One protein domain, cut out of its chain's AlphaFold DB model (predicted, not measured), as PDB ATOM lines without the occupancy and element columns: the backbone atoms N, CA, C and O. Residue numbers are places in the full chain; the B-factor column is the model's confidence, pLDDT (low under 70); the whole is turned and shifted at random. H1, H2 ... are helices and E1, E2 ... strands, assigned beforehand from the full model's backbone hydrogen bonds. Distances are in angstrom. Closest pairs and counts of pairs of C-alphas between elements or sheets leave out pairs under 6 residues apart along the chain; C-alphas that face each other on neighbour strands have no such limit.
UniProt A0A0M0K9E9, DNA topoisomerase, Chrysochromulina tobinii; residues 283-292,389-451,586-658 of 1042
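Overview. This is residues 283 to 292, 389 to 451 and 586 to 658 of the 1042 residues of the protein "DNA topoisomerase" of Chrysochromulina tobinii (UniProt A0A0M0K9E9). A strongly twisted antiparallel sheet of six strands is folded back on itself into two leaves, the long E3, E4 and E5 in one and E1 and E6 in the other, only partly face to face, with E2 as the hinge. H1 packs on this folded sheet, chiefly near E6, while the short H2 and H3 lie off the sheet beyond the end of E5, and residues 389 to 395 stick out. The printed part has 146 residues, with named elements in the order E1 E2 H1 E3 E4 E5 H2 H3 H4 E6; the sheet's order is E3 E4 E5 E2 E1 E6, and the class is mixed, helices and strands. It is only just loose, close to compact, with a radius of gyration of the C-alphas of 17.9 A, and spans 54 by 41 by 27 A.

Arrangement. E1, residues 283 to 289, is the antiparallel neighbour of E2, residues 400 to 406, with N 287 and O 402 2.8 A apart. H1, residues 414 to 428, is on the sheet at a height of 7.9 A, over none of its strands, but only just: two of its C-alphas fall on E1. E3, residues 437 to 449, bends by 59 degrees at residue 440 and is an edge strand beside E4, residues 586 to 595, with N 443 and O 589 2.9 A apart. E4 and E5, residues 600 to 612, form a hairpin, with N 590 and O 605 3.0 A apart. E2 is staggered, pairing with E1 over 400 to 405 and with E5 over 405 to 406, where N 405 and O 604 are 2.8 A apart. H2, residues 614 to 617, and H3, residues 620 to 626, are close but not clearly touching, the closest C-alphas being Met 616 and Arg 622, 7.3 A; neither is on the sheet, H2 only just, with 4 pairs of C-alphas within 10 A. H4, residues 634 to 637, only grazes the sheet. E6, residues 649 to 657, is the other edge strand, antiparallel to E1, with N 286 and O 650 2.7 A apart; its closest C-alpha to H1 is Leu 653, 7.1 A from Met 421. In H1, 9 of 11 O i to N i+4 pairs are within hydrogen-bond range, in H3 0 of 3, beside 4 of 4 O i to N i+3 pairs; H2 and H4 are too short for an O i to N i+4 pair.

Along the chain. E1 begins at C-alpha 283 (-12.729, -6.627, 32.947). H1 measures 21.8 A, E3 33.2 A, E4 29.2 A, E5 37.5 A and E6 24.7 A, which ends at C-alpha 657 (-15.332, -17.679, 25.003).

Size, cuts and confidence. The C-alphas farthest apart, Arg 430 and Ala 618, are 56.8 A apart. Residues 293 to 388 and 452 to 585 are not printed, with C-alpha gaps of 15.0 A and 16.9 A. The link from H4 to E6 is long. The mean pLDDT of the printed part is 75.7; it is under 70 at residues 290 to 292, 389 to 399, 425 to 434, 597 and 620 to 638.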
ATOM      1  N   ILE A 283     -13.689  -7.534  32.322       88.38
ATOM      2  CA  ILE A 283     -12.729  -6.627  32.947       88.38
ATOM      3  C   ILE A 283     -12.513  -7.120  34.370       88.38
ATOM      4  O   ILE A 283     -13.452  -7.182  35.167       88.38
ATOM      5  N   ARG A 284     -11.267  -7.454  34.698       87.75
ATOM      6  CA  ARG A 284     -10.894  -7.946  36.023       87.75
ATOM      7  C   ARG A 284      -9.881  -7.021  36.658       87.75
ATOM      8  O   ARG A 284      -8.959  -6.555  35.995       87.75
ATOM      9  N   ALA A 285     -10.071  -6.761  37.944       87.75
ATOM     10  CA  ALA A 285      -9.080  -6.098  38.768       87.75
ATOM     11  C   ALA A 285      -8.360  -7.153  39.609       87.75
ATOM     12  O   ALA A 285      -8.966  -7.833  40.433       87.75
ATOM     13  N   THR A 286      -7.067  -7.285  39.382       87.06
ATOM     14  CA  THR A 286      -6.161  -8.180  40.084       87.06
ATOM     15  C   THR A 286      -5.427  -7.369  41.146       87.06
ATOM     16  O   THR A 286      -4.679  -6.446  40.830       87.06
ATOM     17  N   VAL A 287      -5.661  -7.674  42.417       83.88
ATOM     18  CA  VAL A 287      -5.090  -6.961  43.562       83.88
ATOM     19  C   VAL A 287      -4.005  -7.816  44.193       83.88
ATOM     20  O   VAL A 287      -4.274  -8.951  44.572       83.88
ATOM     21  N   THR A 288      -2.796  -7.276  44.353       78.75
ATOM     22  CA  THR A 288      -1.736  -7.956  45.115       78.75
ATOM     23  C   THR A 288      -1.695  -7.423  46.544       78.75
ATOM     24  O   THR A 288      -1.262  -6.291  46.775       78.75
ATOM     25  N   ILE A 289      -2.125  -8.239  47.508       71.56
ATOM     26  CA  ILE A 289      -1.955  -7.950  48.932       71.56
ATOM     27  C   ILE A 289      -0.548  -8.386  49.339       71.56
ATOM     28  O   ILE A 289      -0.197  -9.565  49.280       71.56
ATOM     29  N   LEU A 290       0.264  -7.403  49.728       61.69
ATOM     30  CA  LEU A 290       1.611  -7.635  50.233       61.69
ATOM     31  C   LEU A 290       1.529  -8.202  51.648       61.69
ATOM     32  O   LEU A 290       0.811  -7.659  52.493       61.69
ATOM     33  N   ALA A 291       2.299  -9.253  51.926       53.25
ATOM     34  CA  ALA A 291       2.380  -9.790  53.278       53.25
ATOM     35  C   ALA A 291       2.844  -8.693  54.264       53.25
ATOM     36  O   ALA A 291       3.733  -7.896  53.927       53.25
ATOM     37  N   PRO A 292       2.282  -8.616  55.488       48.31
ATOM     38  CA  PRO A 292       2.685  -7.606  56.456       48.31
ATOM     39  C   PRO A 292       4.183  -7.749  56.751       48.31
ATOM     40  O   PRO A 292       4.629  -8.749  57.313       48.31
ATOM     41  N   GLU A 389      -0.397 -19.819  62.544       30.08
ATOM     42  CA  GLU A 389       0.374 -21.058  62.743       30.08
ATOM     43  C   GLU A 389       1.554 -21.190  61.761       30.08
ATOM     44  O   GLU A 389       2.602 -21.732  62.123       30.08
ATOM     45  N   LEU A 390       1.423 -20.616  60.558       33.31
ATOM     46  CA  LEU A 390       2.501 -20.473  59.566       33.31
ATOM     47  C   LEU A 390       3.522 -19.405  59.985       33.31
ATOM     48  O   LEU A 390       4.729 -19.645  59.933       33.31
ATOM     49  N   THR A 391       3.047 -18.280  60.528       36.34
ATOM     50  CA  THR A 391       3.908 -17.239  61.123       36.34
ATOM     51  C   THR A 391       4.676 -17.748  62.349       36.34
ATOM     52  O   THR A 391       5.846 -17.415  62.522       36.34
ATOM     53  N   ARG A 392       4.101 -18.658  63.153       34.56
ATOM     54  CA  ARG A 392       4.811 -19.316  64.273       34.56
ATOM     55  C   ARG A 392       5.970 -20.225  63.852       34.56
ATOM     56  O   ARG A 392       6.834 -20.500  64.684       34.56
ATOM     57  N   LYS A 393       5.995 -20.706  62.606       32.69
ATOM     58  CA  LYS A 393       7.070 -21.558  62.063       32.69
ATOM     59  C   LYS A 393       8.147 -20.779  61.300       32.69
ATOM     60  O   LYS A 393       9.028 -21.405  60.719       32.69
ATOM     61  N   GLY A 394       8.106 -19.444  61.311       30.41
ATOM     62  CA  GLY A 394       9.108 -18.609  60.641       30.41
ATOM     63  C   GLY A 394       9.078 -18.704  59.111       30.41
ATOM     64  O   GLY A 394      10.057 -18.347  58.465       30.41
ATOM     65  N   GLN A 395       7.980 -19.197  58.526       36.41
ATOM     66  CA  GLN A 395       7.775 -19.187  57.079       36.41
ATOM     67  C   GLN A 395       7.071 -17.884  56.685       36.41
ATOM     68  O   GLN A 395       5.996 -17.571  57.196       36.41
ATOM     69  N   THR A 396       7.693 -17.116  55.790       38.72
ATOM     70  CA  THR A 396       7.115 -15.908  55.186       38.72
ATOM     71  C   THR A 396       5.848 -16.266  54.413       38.72
ATOM     72  O   THR A 396       5.881 -17.157  53.563       38.72
ATOM     73  N   VAL A 397       4.739 -15.581  54.702       46.91
ATOM     74  CA  VAL A 397       3.503 -15.690  53.912       46.91
ATOM     75  C   VAL A 397       3.800 -15.105  52.522       46.91
ATOM     76  O   VAL A 397       4.291 -13.979  52.465       46.91
ATOM     77  N   PRO A 398       3.603 -15.851  51.420       54.59
ATOM     78  CA  PRO A 398       3.816 -15.314  50.076       54.59
ATOM     79  C   PRO A 398       2.810 -14.196  49.776       54.59
ATOM     80  O   PRO A 398       1.697 -14.224  50.304       54.59
ATOM     81  N   ASP A 399       3.190 -13.244  48.920       60.78
ATOM     82  CA  ASP A 399       2.267 -12.234  48.388       60.78
ATOM     83  C   ASP A 399       1.064 -12.926  47.733       60.78
ATOM     84  O   ASP A 399       1.212 -13.945  47.049       60.78
ATOM     85  N   ARG A 400      -0.139 -12.396  47.969       70.19
ATOM     86  CA  ARG A 400      -1.387 -13.015  47.511       70.19
ATOM     87  C   ARG A 400      -2.105 -12.144  46.507       70.19
ATOM     88  O   ARG A 400      -2.254 -10.940  46.696       70.19
ATOM     89  N   THR A 401      -2.600 -12.795  45.467       75.12
ATOM     90  CA  THR A 401      -3.310 -12.148  44.372       75.12
ATOM     91  C   THR A 401      -4.801 -12.437  44.476       75.12
ATOM     92  O   THR A 401      -5.204 -13.593  44.588       75.12
ATOM     93  N   ILE A 402      -5.625 -11.393  44.434       80.31
ATOM     94  CA  ILE A 402      -7.081 -11.473  44.548       80.31
ATOM     95  C   ILE A 402      -7.703 -10.921  43.277       80.31
ATOM     96  O   ILE A 402      -7.471  -9.771  42.911       80.31
ATOM     97  N   GLU A 403      -8.535 -11.728  42.627       84.75
ATOM     98  CA  GLU A 403      -9.338 -11.273  41.495       84.75
ATOM     99  C   GLU A 403     -10.658 -10.654  41.978       84.75
ATOM    100  O   GLU A 403     -11.430 -11.264  42.729       84.75
ATOM    101  N   MET A 404     -10.938  -9.446  41.499       88.12
ATOM    102  CA  MET A 404     -12.211  -8.750  41.626       88.12
ATOM    103  C   MET A 404     -12.857  -8.609  40.244       88.12
ATOM    104  O   MET A 404     -12.223  -8.179  39.278       88.12
ATOM    105  N   GLN A 405     -14.133  -8.969  40.152       88.56
ATOM    106  CA  GLN A 405     -14.923  -8.903  38.925       88.56
ATOM    107  C   GLN A 405     -15.562  -7.529  38.774       88.56
ATOM    108  O   GLN A 405     -16.074  -6.964  39.740       88.56
ATOM    109  N   TRP A 406     -15.572  -6.988  37.560       89.88
ATOM    110  CA  TRP A 406     -16.280  -5.747  37.281       89.88
ATOM    111  C   TRP A 406     -17.804  -5.933  37.396       89.88
ATOM    112  O   TRP A 406     -18.384  -6.853  36.820       89.88
ATOM    113  N   CYS A 407     -18.474  -5.041  38.129       88.62
ATOM    114  CA  CYS A 407     -19.902  -5.160  38.442       88.62
ATOM    115  C   CYS A 407     -20.817  -4.936  37.229       88.62
ATOM    116  O   CYS A 407     -21.966  -5.368  37.256       88.62
ATOM    117  N   GLY A 408     -20.321  -4.302  36.161       82.88
ATOM    118  CA  GLY A 408     -21.056  -4.169  34.898       82.88
ATOM    119  C   GLY A 408     -21.168  -5.472  34.098       82.88
ATOM    120  O   GLY A 408     -21.920  -5.521  33.127       82.88
ATOM    121  N   GLY A 409     -20.468  -6.529  34.529       86.31
ATOM    122  CA  GLY A 409     -20.494  -7.853  33.916       86.31
ATOM    123  C   GLY A 409     -19.731  -7.937  32.588       86.31
ATOM    124  O   GLY A 409     -19.299  -6.929  32.028       86.31
ATOM    125  N   PRO A 410     -19.541  -9.150  32.054       86.94
ATOM    126  CA  PRO A 410     -18.890  -9.326  30.764       86.94
ATOM    127  C   PRO A 410     -19.754  -8.758  29.627       86.94
ATOM    128  O   PRO A 410     -20.974  -8.918  29.615       86.94
ATOM    129  N   THR A 411     -19.123  -8.135  28.627       88.38
ATOM    130  CA  THR A 411     -19.797  -7.666  27.402       88.38
ATOM    131  C   THR A 411     -19.450  -8.548  26.210       88.38
ATOM    132  O   THR A 411     -18.342  -9.063  26.103       88.38
ATOM    133  N   HIS A 412     -20.373  -8.692  25.262       89.06
ATOM    134  CA  HIS A 412     -20.108  -9.356  23.982       89.06
ATOM    135  C   HIS A 412     -19.581  -8.393  22.900       89.06
ATOM    136  O   HIS A 412     -19.301  -8.817  21.779       89.06
ATOM    137  N   SER A 413     -19.431  -7.095  23.204       91.12
ATOM    138  CA  SER A 413     -18.950  -6.086  22.254       91.12
ATOM    139  C   SER A 413     -17.497  -5.691  22.516       91.12
ATOM    140  O   SER A 413     -17.188  -5.027  23.506       91.12
ATOM    141  N   LYS A 414     -16.616  -6.023  21.564       88.62
ATOM    142  CA  LYS A 414     -15.198  -5.633  21.587       88.62
ATOM    143  C   LYS A 414     -15.021  -4.116  21.682       88.62
ATOM    144  O   LYS A 414     -14.262  -3.641  22.514       88.62
ATOM    145  N   VAL A 415     -15.771  -3.358  20.879       89.62
ATOM    146  CA  VAL A 415     -15.685  -1.887  20.839       89.62
ATOM    147  C   VAL A 415     -16.078  -1.281  22.183       89.62
ATOM    148  O   VAL A 415     -15.426  -0.356  22.659       89.62
ATOM    149  N   GLN A 416     -17.130  -1.807  22.820       86.19
ATOM    150  CA  GLN A 416     -17.523  -1.351  24.152       86.19
ATOM    151  C   GLN A 416     -16.452  -1.697  25.188       86.19
ATOM    152  O   GLN A 416     -16.091  -0.830  25.977       86.19
ATOM    153  N   ALA A 417     -15.905  -2.915  25.154       86.75
ATOM    154  CA  ALA A 417     -14.847  -3.343  26.061       86.75
ATOM    155  C   ALA A 417     -13.568  -2.501  25.920       86.75
ATOM    156  O   ALA A 417     -13.026  -2.030  26.915       86.75
ATOM    157  N   GLU A 418     -13.110  -2.244  24.694       86.50
ATOM    158  CA  GLU A 418     -11.927  -1.421  24.413       86.50
ATOM    159  C   GLU A 418     -12.142   0.044  24.787       86.50
ATOM    160  O   GLU A 418     -11.256   0.664  25.376       86.50
ATOM    161  N   LYS A 419     -13.332   0.593  24.509       85.56
ATOM    162  CA  LYS A 419     -13.714   1.937  24.958       85.56
ATOM    163  C   LYS A 419     -13.712   2.026  26.484       85.56
ATOM    164  O   LYS A 419     -13.278   3.025  27.039       85.56
ATOM    165  N   MET A 420     -14.161   0.982  27.166       83.69
ATOM    166  CA  MET A 420     -14.158   0.934  28.624       83.69
ATOM    167  C   MET A 420     -12.733   0.809  29.179       83.69
ATOM    168  O   MET A 420     -12.364   1.544  30.088       83.69
ATOM    169  N   MET A 421     -11.881  -0.013  28.558       83.62
ATOM    170  CA  MET A 421     -10.454  -0.121  28.890       83.62
ATOM    171  C   MET A 421      -9.654   1.153  28.627       83.62
ATOM    172  O   MET A 421      -8.733   1.471  29.382       83.62
ATOM    173  N   SER A 422      -9.981   1.909  27.580       79.00
ATOM    174  CA  SER A 422      -9.304   3.177  27.306       79.00
ATOM    175  C   SER A 422      -9.614   4.222  28.381       79.00
ATOM    176  O   SER A 422      -8.708   4.968  28.760       79.00
ATOM    177  N   LEU A 423     -10.826   4.212  28.950       78.44
ATOM    178  CA  LEU A 423     -11.197   5.049  30.098       78.44
ATOM    179  C   LEU A 423     -10.384   4.717  31.364       78.44
ATOM    180  O   LEU A 423     -10.124   5.623  32.156       78.44
ATOM    181  N   PHE A 424      -9.919   3.472  31.532       72.94
ATOM    182  CA  PHE A 424      -8.984   3.106  32.606       72.94
ATOM    183  C   PHE A 424      -7.560   3.634  32.345       72.94
ATOM    184  O   PHE A 424      -6.942   4.217  33.235       72.94
ATOM    185  N   LYS A 425      -7.040   3.499  31.113       65.31
ATOM    186  CA  LYS A 425      -5.664   3.914  30.756       65.31
ATOM    187  C   LYS A 425      -5.452   5.436  30.749       65.31
ATOM    188  O   LYS A 425      -4.397   5.909  31.162       65.31
ATOM    189  N   HIS A 426      -6.442   6.217  30.311       55.50
ATOM    190  CA  HIS A 426      -6.319   7.681  30.212       55.50
ATOM    191  C   HIS A 426      -6.443   8.406  31.565       55.50
ATOM    192  O   HIS A 426      -6.028   9.559  31.671       55.50
ATOM    193  N   GLY A 427      -6.968   7.744  32.605       51.06
ATOM    194  CA  GLY A 427      -7.034   8.288  33.968       51.06
ATOM    195  C   GLY A 427      -5.715   8.192  34.750       51.06
ATOM    196  O   GLY A 427      -5.398   9.100  35.511       51.06
ATOM    197  N   SER A 428      -4.916   7.140  34.530       49.25
ATOM    198  CA  SER A 428      -3.668   6.868  35.279       49.25
ATOM    199  C   SER A 428      -2.456   7.692  34.798       49.25
ATOM    200  O   SER A 428      -1.546   7.992  35.572       49.25
ATOM    201  N   ASN A 429      -2.464   8.153  33.542       41.69
ATOM    202  CA  ASN A 429      -1.325   8.840  32.913       41.69
ATOM    203  C   ASN A 429      -1.062  10.283  33.387       41.69
ATOM    204  O   ASN A 429      -0.124  10.911  32.901       41.69
ATOM    205  N   ARG A 430      -1.854  10.837  34.316       45.75
ATOM    206  CA  ARG A 430      -1.629  12.198  34.842       45.75
ATOM    207  C   ARG A 430      -0.748  12.260  36.097       45.75
ATOM    208  O   ARG A 430      -0.287  13.349  36.420       45.75
ATOM    209  N   THR A 431      -0.476  11.140  36.774       44.62
ATOM    210  CA  THR A 431       0.274  11.134  38.052       44.62
ATOM    211  C   THR A 431       1.365  10.063  38.167       44.62
ATOM    212  O   THR A 431       2.127  10.096  39.127       44.62
ATOM    213  N   GLY A 432       1.483   9.117  37.225       49.75
ATOM    214  CA  GLY A 432       2.485   8.036  37.293       49.75
ATOM    215  C   GLY A 432       2.281   7.045  38.453       49.75
ATOM    216  O   GLY A 432       3.090   6.137  38.640       49.75
ATOM    217  N   SER A 433       1.201   7.197  39.226       55.44
ATOM    218  CA  SER A 433       0.809   6.305  40.314       55.44
ATOM    219  C   SER A 433       0.008   5.118  39.767       55.44
ATOM    220  O   SER A 433      -0.834   5.275  38.877       55.44
ATOM    221  N   LYS A 434       0.263   3.917  40.305       63.75
ATOM    222  CA  LYS A 434      -0.552   2.721  40.028       63.75
ATOM    223  C   LYS A 434      -2.023   2.999  40.390       63.75
ATOM    224  O   LYS A 434      -2.256   3.779  41.312       63.75
ATOM    225  N   PRO A 435      -3.004   2.403  39.687       73.06
ATOM    226  CA  PRO A 435      -4.408   2.591  40.029       73.06
ATOM    227  C   PRO A 435      -4.693   2.063  41.440       73.06
ATOM    228  O   PRO A 435      -4.142   1.045  41.865       73.06
ATOM    229  N   GLU A 436      -5.557   2.779  42.150       81.75
ATOM    230  CA  GLU A 436      -6.000   2.465  43.505       81.75
ATOM    231  C   GLU A 436      -7.527   2.296  43.504       81.75
ATOM    232  O   GLU A 436      -8.229   3.013  42.785       81.75
ATOM    233  N   LEU A 437      -8.046   1.336  44.277       86.31
ATOM    234  CA  LEU A 437      -9.490   1.132  44.437       86.31
ATOM    235  C   LEU A 437      -9.947   1.657  45.798       86.31
ATOM    236  O   LEU A 437      -9.410   1.253  46.824       86.31
ATOM    237  N   LEU A 438     -10.972   2.505  45.811       89.12
ATOM    238  CA  LEU A 438     -11.624   2.984  47.026       89.12
ATOM    239  C   LEU A 438     -12.727   2.006  47.435       89.12
ATOM    240  O   LEU A 438     -13.678   1.786  46.685       89.12
ATOM    241  N   VAL A 439     -12.626   1.427  48.625       90.44
ATOM    242  CA  VAL A 439     -13.615   0.484  49.155       90.44
ATOM    243  C   VAL A 439     -14.940   1.208  49.388       90.44
ATOM    244  O   VAL A 439     -15.016   2.178  50.140       90.44
ATOM    245  N   LEU A 440     -15.999   0.727  48.733       91.38
ATOM    246  CA  LEU A 440     -17.361   1.243  48.871       91.38
ATOM    247  C   LEU A 440     -18.100   0.558  50.011       91.38
ATOM    248  O   LEU A 440     -18.748   1.209  50.827       91.38
ATOM    249  N   SER A 441     -18.041  -0.769  50.031       90.88
ATOM    250  CA  SER A 441     -18.773  -1.572  50.994       90.88
ATOM    251  C   SER A 441     -18.081  -2.907  51.225       90.88
ATOM    252  O   SER A 441     -17.467  -3.491  50.330       90.88
ATOM    253  N   VAL A 442     -18.216  -3.395  52.454       88.00
ATOM    254  CA  VAL A 442     -17.894  -4.768  52.830       88.00
ATOM    255  C   VAL A 442     -19.157  -5.340  53.453       88.00
ATOM    256  O   VAL A 442     -19.490  -5.059  54.603       88.00
ATOM    257  N   ALA A 443     -19.915  -6.072  52.643       88.56
ATOM    258  CA  ALA A 443     -21.167  -6.690  53.044       88.56
ATOM    259  C   ALA A 443     -20.933  -8.145  53.448       88.56
ATOM    260  O   ALA A 443     -20.073  -8.838  52.901       88.56
ATOM    261  N   HIS A 444     -21.736  -8.616  54.391       88.88
ATOM    262  CA  HIS A 444     -21.761 -10.011  54.784       88.88
ATOM    263  C   HIS A 444     -23.202 -10.474  54.961       88.88
ATOM    264  O   HIS A 444     -24.001  -9.810  55.616       88.88
ATOM    265  N   GLU A 445     -23.524 -11.625  54.388       91.62
ATOM    266  CA  GLU A 445     -24.831 -12.253  54.500       91.62
ATOM    267  C   GLU A 445     -24.654 -13.667  55.047       91.62
ATOM    268  O   GLU A 445     -23.899 -14.477  54.507       91.62
ATOM    269  N   GLU A 446     -25.331 -13.966  56.152       92.44
ATOM    270  CA  GLU A 446     -25.394 -15.330  56.665       92.44
ATOM    271  C   GLU A 446     -26.376 -16.144  55.815       92.44
ATOM    272  O   GLU A 446     -27.526 -15.759  55.600       92.44
ATOM    273  N   ARG A 447     -25.917 -17.295  55.337       90.31
ATOM    274  CA  ARG A 447     -26.670 -18.244  54.527       90.31
ATOM    275  C   ARG A 447     -26.741 -19.581  55.254       90.31
ATOM    276  O   ARG A 447     -25.780 -20.023  55.883       90.31
ATOM    277  N   ARG A 448     -27.891 -20.242  55.131       90.62
ATOM    278  CA  ARG A 448     -28.159 -21.554  55.731       90.62
ATOM    279  C   ARG A 448     -28.435 -22.574  54.644       90.62
ATOM    280  O   ARG A 448     -29.237 -22.331  53.744       90.62
ATOM    281  N   LEU A 449     -27.767 -23.716  54.734       88.06
ATOM    282  CA  LEU A 449     -27.930 -24.839  53.825       88.06
ATOM    283  C   LEU A 449     -28.582 -25.991  54.573       88.06
ATOM    284  O   LEU A 449     -27.929 -26.604  55.424       88.06
ATOM    285  N   PRO A 450     -29.836 -26.331  54.238       90.56
ATOM    286  CA  PRO A 450     -30.536 -27.386  54.943       90.56
ATOM    287  C   PRO A 450     -29.897 -28.758  54.686       90.56
ATOM    288  O   PRO A 450     -29.426 -29.009  53.567       90.56
ATOM    289  N   PRO A 451     -29.931 -29.676  55.672       91.50
ATOM    290  CA  PRO A 451     -29.420 -31.042  55.534       91.50
ATOM    291  C   PRO A 451     -30.102 -31.801  54.391       91.50
ATOM    292  O   PRO A 451     -31.179 -31.404  53.939       91.50
ATOM    293  N   GLN A 586     -21.084 -17.688  55.932       86.69
ATOM    294  CA  GLN A 586     -21.135 -16.271  55.646       86.69
ATOM    295  C   GLN A 586     -20.656 -16.058  54.216       86.69
ATOM    296  O   GLN A 586     -19.513 -16.373  53.887       86.69
ATOM    297  N   GLU A 587     -21.534 -15.539  53.370       88.50
ATOM    298  CA  GLU A 587     -21.165 -14.989  52.074       88.50
ATOM    299  C   GLU A 587     -20.696 -13.554  52.298       88.50
ATOM    300  O   GLU A 587     -21.433 -12.723  52.829       88.50
ATOM    301  N   LYS A 588     -19.449 -13.268  51.948       88.38
ATOM    302  CA  LYS A 588     -18.849 -11.948  52.106       88.38
ATOM    303  C   LYS A 588     -18.580 -11.355  50.744       88.38
ATOM    304  O   LYS A 588     -18.069 -12.041  49.861       88.38
ATOM    305  N   ARG A 589     -18.913 -10.080  50.589       90.31
ATOM    306  CA  ARG A 589     -18.735  -9.336  49.348       90.31
ATOM    307  C   ARG A 589     -18.061  -8.008  49.643       90.31
ATOM    308  O   ARG A 589     -18.624  -7.169  50.341       90.31
ATOM    309  N   LEU A 590     -16.878  -7.813  49.073       90.38
ATOM    310  CA  LEU A 590     -16.193  -6.524  49.059       90.38
ATOM    311  C   LEU A 590     -16.460  -5.877  47.713       90.38
ATOM    312  O   LEU A 590     -16.208  -6.493  46.677       90.38
ATOM    313  N   GLN A 591     -16.954  -4.646  47.742       92.25
ATOM    314  CA  GLN A 591     -17.143  -3.810  46.571       92.25
ATOM    315  C   GLN A 591     -16.252  -2.581  46.702       92.25
ATOM    316  O   GLN A 591     -16.255  -1.897  47.724       92.25
ATOM    317  N   ALA A 592     -15.487  -2.299  45.660       91.19
ATOM    318  CA  ALA A 592     -14.605  -1.149  45.595       91.19
ATOM    319  C   ALA A 592     -14.772  -0.452  44.252       91.19
ATOM    320  O   ALA A 592     -15.146  -1.077  43.259       91.19
ATOM    321  N   LYS A 593     -14.500   0.846  44.219       90.69
ATOM    322  CA  LYS A 593     -14.599   1.652  43.013       90.69
ATOM    323  C   LYS A 593     -13.268   2.233  42.583       90.69
ATOM    324  O   LYS A 593     -12.389   2.497  43.396       90.69
ATOM    325  N   LEU A 594     -13.183   2.501  41.293       87.00
ATOM    326  CA  LEU A 594     -12.173   3.336  40.676       87.00
ATOM    327  C   LEU A 594     -12.869   4.534  40.044       87.00
ATOM    328  O   LEU A 594     -13.682   4.363  39.133       87.00
ATOM    329  N   ASP A 595     -12.533   5.734  40.500       80.88
ATOM    330  CA  ASP A 595     -13.014   6.971  39.891       80.88
ATOM    331  C   ASP A 595     -11.996   7.479  38.860       80.88
ATOM    332  O   ASP A 595     -10.796   7.552  39.127       80.88
ATOM    333  N   ASN A 596     -12.473   7.856  37.674       73.94
ATOM    334  CA  ASN A 596     -11.732   8.691  36.729       73.94
ATOM    335  C   ASN A 596     -12.441  10.051  36.569       73.94
ATOM    336  O   ASN A 596     -13.528  10.260  37.097       73.94
ATOM    337  N   ALA A 597     -11.860  10.979  35.802       65.50
ATOM    338  CA  ALA A 597     -12.398  12.335  35.609       65.50
ATOM    339  C   ALA A 597     -13.845  12.426  35.051       65.50
ATOM    340  O   ALA A 597     -14.402  13.516  34.993       65.50
ATOM    341  N   SER A 598     -14.435  11.320  34.596       71.19
ATOM    342  CA  SER A 598     -15.731  11.259  33.903       71.19
ATOM    343  C   SER A 598     -16.600  10.035  34.238       71.19
ATOM    344  O   SER A 598     -17.769  10.031  33.871       71.19
ATOM    345  N   HIS A 599     -16.056   8.989  34.871       79.81
ATOM    346  CA  HIS A 599     -16.726   7.702  35.088       79.81
ATOM    347  C   HIS A 599     -16.273   7.046  36.398       79.81
ATOM    348  O   HIS A 599     -15.106   7.159  36.780       79.81
ATOM    349  N   THR A 600     -17.179   6.289  37.019       83.69
ATOM    350  CA  THR A 600     -16.919   5.435  38.185       83.69
ATOM    351  C   THR A 600     -17.059   3.972  37.773       83.69
ATOM    352  O   THR A 600     -18.064   3.585  37.176       83.69
ATOM    353  N   PHE A 601     -16.056   3.157  38.087       86.94
ATOM    354  CA  PHE A 601     -16.053   1.721  37.820       86.94
ATOM    355  C   PHE A 601     -16.084   0.944  39.121       86.94
ATOM    356  O   PHE A 601     -15.211   1.132  39.958       86.94
ATOM    357  N   GLU A 602     -17.041   0.039  39.272       91.88
ATOM    358  CA  GLU A 602     -17.179  -0.763  40.484       91.88
ATOM    359  C   GLU A 602     -16.731  -2.201  40.243       91.88
ATOM    360  O   GLU A 602     -17.137  -2.846  39.277       91.88
ATOM    361  N   PHE A 603     -15.924  -2.719  41.155       91.38
ATOM    362  CA  PHE A 603     -15.436  -4.086  41.178       91.38
ATOM    363  C   PHE A 603     -15.905  -4.758  42.457       91.38
ATOM    364  O   PHE A 603     -15.955  -4.127  43.512       91.38
ATOM    365  N   ALA A 604     -16.224  -6.042  42.376       91.44
ATOM    366  CA  ALA A 604     -16.599  -6.831  43.529       91.44
ATOM    367  C   ALA A 604     -15.893  -8.183  43.535       91.44
ATOM    368  O   ALA A 604     -15.643  -8.789  42.496       91.44
ATOM    369  N   THR A 605     -15.610  -8.680  44.729       88.94
ATOM    370  CA  THR A 605     -15.213 -10.070  44.931       88.94
ATOM    371  C   THR A 605     -16.060 -10.678  46.036       88.94
ATOM    372  O   THR A 605     -16.413  -9.992  46.999       88.94
ATOM    373  N   THR A 606     -16.410 -11.950  45.861       87.62
ATOM    374  CA  THR A 606     -17.212 -12.716  46.815       87.62
ATOM    375  C   THR A 606     -16.413 -13.916  47.287       87.62
ATOM    376  O   THR A 606     -15.885 -14.684  46.475       87.62
ATOM    377  N   TRP A 607     -16.363 -14.097  48.599       85.88
ATOM    378  CA  TRP A 607     -15.759 -15.252  49.247       85.88
ATOM    379  C   TRP A 607     -16.672 -15.764  50.353       85.88
ATOM    380  O   TRP A 607     -17.631 -15.102  50.752       85.88
ATOM    381  N   HIS A 608     -16.401 -16.977  50.817       83.19
ATOM    382  CA  HIS A 608     -17.254 -17.644  51.783       83.19
ATOM    383  C   HIS A 608     -16.437 -18.034  52.995       83.19
ATOM    384  O   HIS A 608     -15.326 -18.524  52.844       83.19
ATOM    385  N   LYS A 609     -17.029 -17.876  54.174       80.50
ATOM    386  CA  LYS A 609     -16.484 -18.379  55.429       80.50
ATOM    387  C   LYS A 609     -17.502 -19.311  56.061       80.50
ATOM    388  O   LYS A 609     -18.631 -18.901  56.312       80.50
ATOM    389  N   ILE A 610     -17.127 -20.554  56.333       76.44
ATOM    390  CA  ILE A 610     -18.014 -21.467  57.063       76.44
ATOM    391  C   ILE A 610     -18.065 -21.014  58.524       76.44
ATOM    392  O   ILE A 610     -17.024 -20.829  59.155       76.44
ATOM    393  N   LEU A 611     -19.275 -20.793  59.034       81.06
ATOM    394  CA  LEU A 611     -19.519 -20.448  60.435       81.06
ATOM    395  C   LEU A 611     -19.813 -21.709  61.251       81.06
ATOM    396  O   LEU A 611     -19.275 -21.872  62.340       81.06
ATOM    397  N   ASP A 612     -20.628 -22.600  60.686       76.62
ATOM    398  CA  ASP A 612     -20.993 -23.900  61.243       76.62
ATOM    399  C   ASP A 612     -21.077 -24.916  60.096       76.62
ATOM    400  O   ASP A 612     -21.767 -24.700  59.097       76.62
ATOM    401  N   HIS A 613     -20.360 -26.031  60.207       75.50
ATOM    402  CA  HIS A 613     -20.383 -27.061  59.173       75.50
ATOM    403  C   HIS A 613     -21.703 -27.847  59.155       75.50
ATOM    404  O   HIS A 613     -22.029 -28.418  58.113       75.50
ATOM    405  N   GLY A 614     -22.463 -27.899  60.255       84.00
ATOM    406  CA  GLY A 614     -23.713 -28.652  60.355       84.00
ATOM    407  C   GLY A 614     -23.601 -30.053  59.742       84.00
ATOM    408  O   GLY A 614     -22.669 -30.814  60.014       84.00
ATOM    409  N   TRP A 615     -24.521 -30.397  58.842       84.75
ATOM    410  CA  TRP A 615     -24.523 -31.691  58.143       84.75
ATOM    411  C   TRP A 615     -23.297 -31.972  57.263       84.75
ATOM    412  O   TRP A 615     -23.045 -33.133  56.923       84.75
ATOM    413  N   MET A 616     -22.499 -30.960  56.914       76.56
ATOM    414  CA  MET A 616     -21.263 -31.152  56.147       76.56
ATOM    415  C   MET A 616     -20.189 -31.887  56.943       76.56
ATOM    416  O   MET A 616     -19.273 -32.433  56.334       76.56
ATOM    417  N   HIS A 617     -20.311 -31.966  58.272       74.75
ATOM    418  CA  HIS A 617     -19.482 -32.876  59.054       74.75
ATOM    419  C   HIS A 617     -19.653 -34.318  58.587       74.75
ATOM    420  O   HIS A 617     -18.670 -35.029  58.480       74.75
ATOM    421  N   ALA A 618     -20.870 -34.739  58.248       75.12
ATOM    422  CA  ALA A 618     -21.109 -36.068  57.706       75.12
ATOM    423  C   ALA A 618     -20.741 -36.145  56.211       75.12
ATOM    424  O   ALA A 618     -20.077 -37.088  55.799       75.12
ATOM    425  N   GLN A 619     -21.111 -35.154  55.391       76.62
ATOM    426  CA  GLN A 619     -20.911 -35.186  53.928       76.62
ATOM    427  C   GLN A 619     -19.991 -34.069  53.396       76.62
ATOM    428  O   GLN A 619     -20.432 -33.215  52.618       76.62
ATOM    429  N   PRO A 620     -18.695 -34.071  53.739       64.88
ATOM    430  CA  PRO A 620     -17.800 -32.967  53.406       64.88
ATOM    431  C   PRO A 620     -17.479 -32.845  51.913       64.88
ATOM    432  O   PRO A 620     -17.188 -31.761  51.422       64.88
ATOM    433  N   TRP A 621     -17.577 -33.922  51.134       65.81
ATOM    434  CA  TRP A 621     -17.347 -33.855  49.685       65.81
ATOM    435  C   TRP A 621     -18.374 -32.984  48.945       65.81
ATOM    436  O   TRP A 621     -18.062 -32.469  47.872       65.81
ATOM    437  N   ARG A 622     -19.562 -32.760  49.530       67.38
ATOM    438  CA  ARG A 622     -20.616 -31.910  48.950       67.38
ATOM    439  C   ARG A 622     -20.293 -30.415  49.005       67.38
ATOM    440  O   ARG A 622     -20.972 -29.632  48.352       67.38
ATOM    441  N   LEU A 623     -19.219 -30.016  49.697       62.84
ATOM    442  CA  LEU A 623     -18.665 -28.656  49.628       62.84
ATOM    443  C   LEU A 623     -18.310 -28.249  48.190       62.84
ATOM    444  O   LEU A 623     -18.518 -27.100  47.807       62.84
ATOM    445  N   LYS A 624     -17.838 -29.200  47.368       60.03
ATOM    446  CA  LYS A 624     -17.535 -28.952  45.950       60.03
ATOM    447  C   LYS A 624     -18.785 -28.617  45.137       60.03
ATOM    448  O   LYS A 624     -18.717 -27.767  44.255       60.03
ATOM    449  N   ASP A 625     -19.916 -29.242  45.459       63.12
ATOM    450  CA  ASP A 625     -21.181 -29.036  44.744       63.12
ATOM    451  C   ASP A 625     -21.741 -27.621  44.952       63.12
ATOM    452  O   ASP A 625     -22.532 -27.140  44.146       63.12
ATOM    453  N   LEU A 626     -21.335 -26.955  46.035       65.38
ATOM    454  CA  LEU A 626     -21.815 -25.626  46.407       65.38
ATOM    455  C   LEU A 626     -21.042 -24.493  45.723       65.38
ATOM    456  O   LEU A 626     -21.420 -23.335  45.867       65.38
ATOM    457  N   GLY A 627     -19.956 -24.800  45.001       64.62
ATOM    458  CA  GLY A 627     -19.153 -23.789  44.303       64.62
ATOM    459  C   GLY A 627     -18.528 -22.735  45.227       64.62
ATOM    460  O   GLY A 627     -18.178 -21.646  44.770       64.62
ATOM    461  N   MET A 628     -18.403 -23.033  46.525       68.88
ATOM    462  CA  MET A 628     -17.917 -22.085  47.526       68.88
ATOM    463  C   MET A 628     -16.409 -21.854  47.381       68.88
ATOM    464  O   MET A 628     -15.613 -22.791  47.419       68.88
ATOM    465  N   LYS A 629     -16.013 -20.583  47.278       66.81
ATOM    466  CA  LYS A 629     -14.613 -20.142  47.384       66.81
ATOM    467  C   LYS A 629     -14.220 -20.036  48.861       66.81
ATOM    468  O   LYS A 629     -14.558 -19.040  49.495       66.81
ATOM    469  N   LEU A 630     -13.564 -21.074  49.378       62.00
ATOM    470  CA  LEU A 630     -13.148 -21.231  50.786       62.00
ATOM    471  C   LEU A 630     -11.638 -21.025  50.995       62.00
ATOM    472  O   LEU A 630     -11.084 -21.404  52.025       62.00
ATOM    473  N   GLU A 631     -10.933 -20.515  49.986       53.72
ATOM    474  CA  GLU A 631      -9.491 -20.307  50.082       53.72
ATOM    475  C   GLU A 631      -9.185 -19.221  51.115       53.72
ATOM    476  O   GLU A 631      -9.901 -18.225  51.196       53.72
ATOM    477  N   GLY A 632      -8.112 -19.418  51.893       52.03
ATOM    478  CA  GLY A 632      -7.742 -18.650  53.091       52.03
ATOM    479  C   GLY A 632      -7.378 -17.172  52.891       52.03
ATOM    480  O   GLY A 632      -6.536 -16.665  53.625       52.03
ATOM    481  N   ILE A 633      -7.979 -16.511  51.904       52.34
ATOM    482  CA  ILE A 633      -8.011 -15.076  51.579       52.34
ATOM    483  C   ILE A 633      -8.825 -14.289  52.634       52.34
ATOM    484  O   ILE A 633      -8.661 -13.081  52.800       52.34
ATOM    485  N   GLU A 634      -9.672 -14.996  53.389       58.22
ATOM    486  CA  GLU A 634     -10.595 -14.480  54.410       58.22
ATOM    487  C   GLU A 634      -9.989 -13.445  55.388       58.22
ATOM    488  O   GLU A 634     -10.658 -12.446  55.640       58.22
ATOM    489  N   PRO A 635      -8.760 -13.600  55.932       55.03
ATOM    490  CA  PRO A 635      -8.269 -12.703  56.983       55.03
ATOM    491  C   PRO A 635      -7.845 -11.314  56.484       55.03
ATOM    492  O   PRO A 635      -7.834 -10.369  57.266       55.03
ATOM    493  N   GLU A 636      -7.450 -11.195  55.216       62.94
ATOM    494  CA  GLU A 636      -6.834  -9.980  54.660       62.94
ATOM    495  C   GLU A 636      -7.879  -9.052  54.030       62.94
ATOM    496  O   GLU A 636      -7.762  -7.834  54.132       62.94
ATOM    497  N   LEU A 637      -8.938  -9.619  53.439       69.75
ATOM    498  CA  LEU A 637     -10.074  -8.846  52.927       69.75
ATOM    499  C   LEU A 637     -10.996  -8.336  54.042       69.75
ATOM    500  O   LEU A 637     -11.589  -7.270  53.900       69.75
ATOM    501  N   ASP A 638     -11.083  -9.064  55.160       69.94
ATOM    502  CA  ASP A 638     -11.878  -8.683  56.337       69.94
ATOM    503  C   ASP A 638     -11.358  -7.416  57.041       69.94
ATOM    504  O   ASP A 638     -12.074  -6.830  57.851       69.94
ATOM    505  N   ALA A 639     -10.118  -7.002  56.758       75.19
ATOM    506  CA  ALA A 639      -9.502  -5.826  57.366       75.19
ATOM    507  C   ALA A 639      -9.947  -4.501  56.729       75.19
ATOM    508  O   ALA A 639      -9.785  -3.459  57.360       75.19
ATOM    509  N   TYR A 640     -10.487  -4.532  55.507       81.44
ATOM    510  CA  TYR A 640     -10.900  -3.323  54.801       81.44
ATOM    511  C   TYR A 640     -12.238  -2.793  55.320       81.44
ATOM    512  O   TYR A 640     -13.193  -3.539  55.538       81.44
ATOM    513  N   LEU A 641     -12.323  -1.474  55.453       85.38
ATOM    514  CA  LEU A 641     -13.520  -0.724  55.802       85.38
ATOM    515  C   LEU A 641     -13.946   0.184  54.639       85.38
ATOM    516  O   LEU A 641     -13.120   0.564  53.808       85.38
ATOM    517  N   PRO A 642     -15.236   0.565  54.558       88.44
ATOM    518  CA  PRO A 642     -15.672   1.607  53.636       88.44
ATOM    519  C   PRO A 642     -14.817   2.871  53.791       88.44
ATOM    520  O   PRO A 642     -14.685   3.399  54.893       88.44
ATOM    521  N   GLY A 643     -14.257   3.352  52.684       85.62
ATOM    522  CA  GLY A 643     -13.327   4.482  52.665       85.62
ATOM    523  C   GLY A 643     -11.844   4.104  52.601       85.62
ATOM    524  O   GLY A 643     -11.035   4.977  52.290       85.62
ATOM    525  N   ASP A 644     -11.479   2.839  52.827       86.81
ATOM    526  CA  ASP A 644     -10.095   2.381  52.681       86.81
ATOM    527  C   ASP A 644      -9.667   2.306  51.213       86.81
ATOM    528  O   ASP A 644     -10.483   2.111  50.308       86.81
ATOM    529  N   THR A 645      -8.358   2.397  50.979       84.81
ATOM    530  CA  THR A 645      -7.774   2.342  49.637       84.81
ATOM    531  C   THR A 645      -6.970   1.059  49.439       84.81
ATOM    532  O   THR A 645      -6.036   0.769  50.183       84.81
ATOM    533  N   ILE A 646      -7.302   0.306  48.391       84.62
ATOM    534  CA  ILE A 646      -6.584  -0.891  47.954       84.62
ATOM    535  C   ILE A 646      -5.523  -0.487  46.923       84.62
ATOM    536  O   ILE A 646      -5.843   0.081  45.875       84.62
ATOM    537  N   GLN A 647      -4.263  -0.817  47.208       82.50
ATOM    538  CA  GLN A 647      -3.105  -0.528  46.352       82.50
ATOM    539  C   GLN A 647      -2.671  -1.748  45.521       82.50
ATOM    540  O   GLN A 647      -3.154  -2.858  45.725       82.50
ATOM    541  N   ASN A 648      -1.720  -1.552  44.595       81.81
ATOM    542  CA  ASN A 648      -1.182  -2.597  43.702       81.81
ATOM    543  C   ASN A 648      -2.254  -3.301  42.858       81.81
ATOM    544  O   ASN A 648      -2.249  -4.524  42.709       81.81
ATOM    545  N   VAL A 649      -3.164  -2.506  42.298       83.69
ATOM    546  CA  VAL A 649      -4.229  -2.987  41.425       83.69
ATOM    547  C   VAL A 649      -3.699  -3.057  39.996       83.69
ATOM    548  O   VAL A 649      -3.097  -2.110  39.489       83.69
ATOM    549  N   GLN A 650      -3.943  -4.176  39.332       84.75
ATOM    550  CA  GLN A 650      -3.779  -4.335  37.897       84.75
ATOM    551  C   GLN A 650      -5.157  -4.563  37.286       84.75
ATOM    552  O   GLN A 650      -5.936  -5.353  37.804       84.75
ATOM    553  N   ILE A 651      -5.484  -3.843  36.214       86.31
ATOM    554  CA  ILE A 651      -6.770  -3.994  35.529       86.31
ATOM    555  C   ILE A 651      -6.504  -4.603  34.168       86.31
ATOM    556  O   ILE A 651      -5.863  -3.983  33.316       86.31
ATOM    557  N   ASP A 652      -7.035  -5.800  33.975       87.00
ATOM    558  CA  ASP A 652      -6.840  -6.592  32.777       87.00
ATOM    559  C   ASP A 652      -8.163  -6.752  32.032       87.00
ATOM    560  O   ASP A 652      -9.228  -6.972  32.617       87.00
ATOM    561  N   LEU A 653      -8.080  -6.662  30.705       88.00
ATOM    562  CA  LEU A 653      -9.162  -7.073  29.827       88.00
ATOM    563  C   LEU A 653      -8.936  -8.522  29.435       88.00
ATOM    564  O   LEU A 653      -8.070  -8.823  28.614       88.00
ATOM    565  N   THR A 654      -9.737  -9.409  30.003       87.81
ATOM    566  CA  THR A 654      -9.710 -10.823  29.652       87.81
ATOM    567  C   THR A 654     -10.710 -11.095  28.537       87.81
ATOM    568  O   THR A 654     -11.854 -10.638  28.565       87.81
ATOM    569  N   VAL A 655     -10.263 -11.827  27.519       90.38
ATOM    570  CA  VAL A 655     -11.130 -12.310  26.445       90.38
ATOM    571  C   VAL A 655     -11.410 -13.776  26.720       90.38
ATOM    572  O   VAL A 655     -10.504 -14.606  26.685       90.38
ATOM    573  N   GLY A 656     -12.665 -14.085  27.017       88.38
ATOM    574  CA  GLY A 656     -13.149 -15.445  27.172       88.38
ATOM    575  C   GLY A 656     -14.058 -15.846  26.019       88.38
ATOM    576  O   GLY A 656     -14.523 -15.018  25.238       88.38
ATOM    577  N   PHE A 657     -14.342 -17.140  25.927       89.44
ATOM    578  CA  PHE A 657     -15.332 -17.679  25.003       89.44
ATOM    579  C   PHE A 657     -16.323 -18.530  25.780       89.44
ATOM    580  O   PHE A 657     -15.929 -19.293  26.663       89.44
ATOM    581  N   THR A 658     -17.612 -18.417  25.455       88.62
ATOM    582  CA  THR A 658     -18.634 -19.267  26.079       88.62
ATOM    583  C   THR A 658     -18.291 -20.742  25.829       88.62
ATOM    584  O   THR A 658     -18.189 -21.123  24.654       88.62
TER     585      THR A 658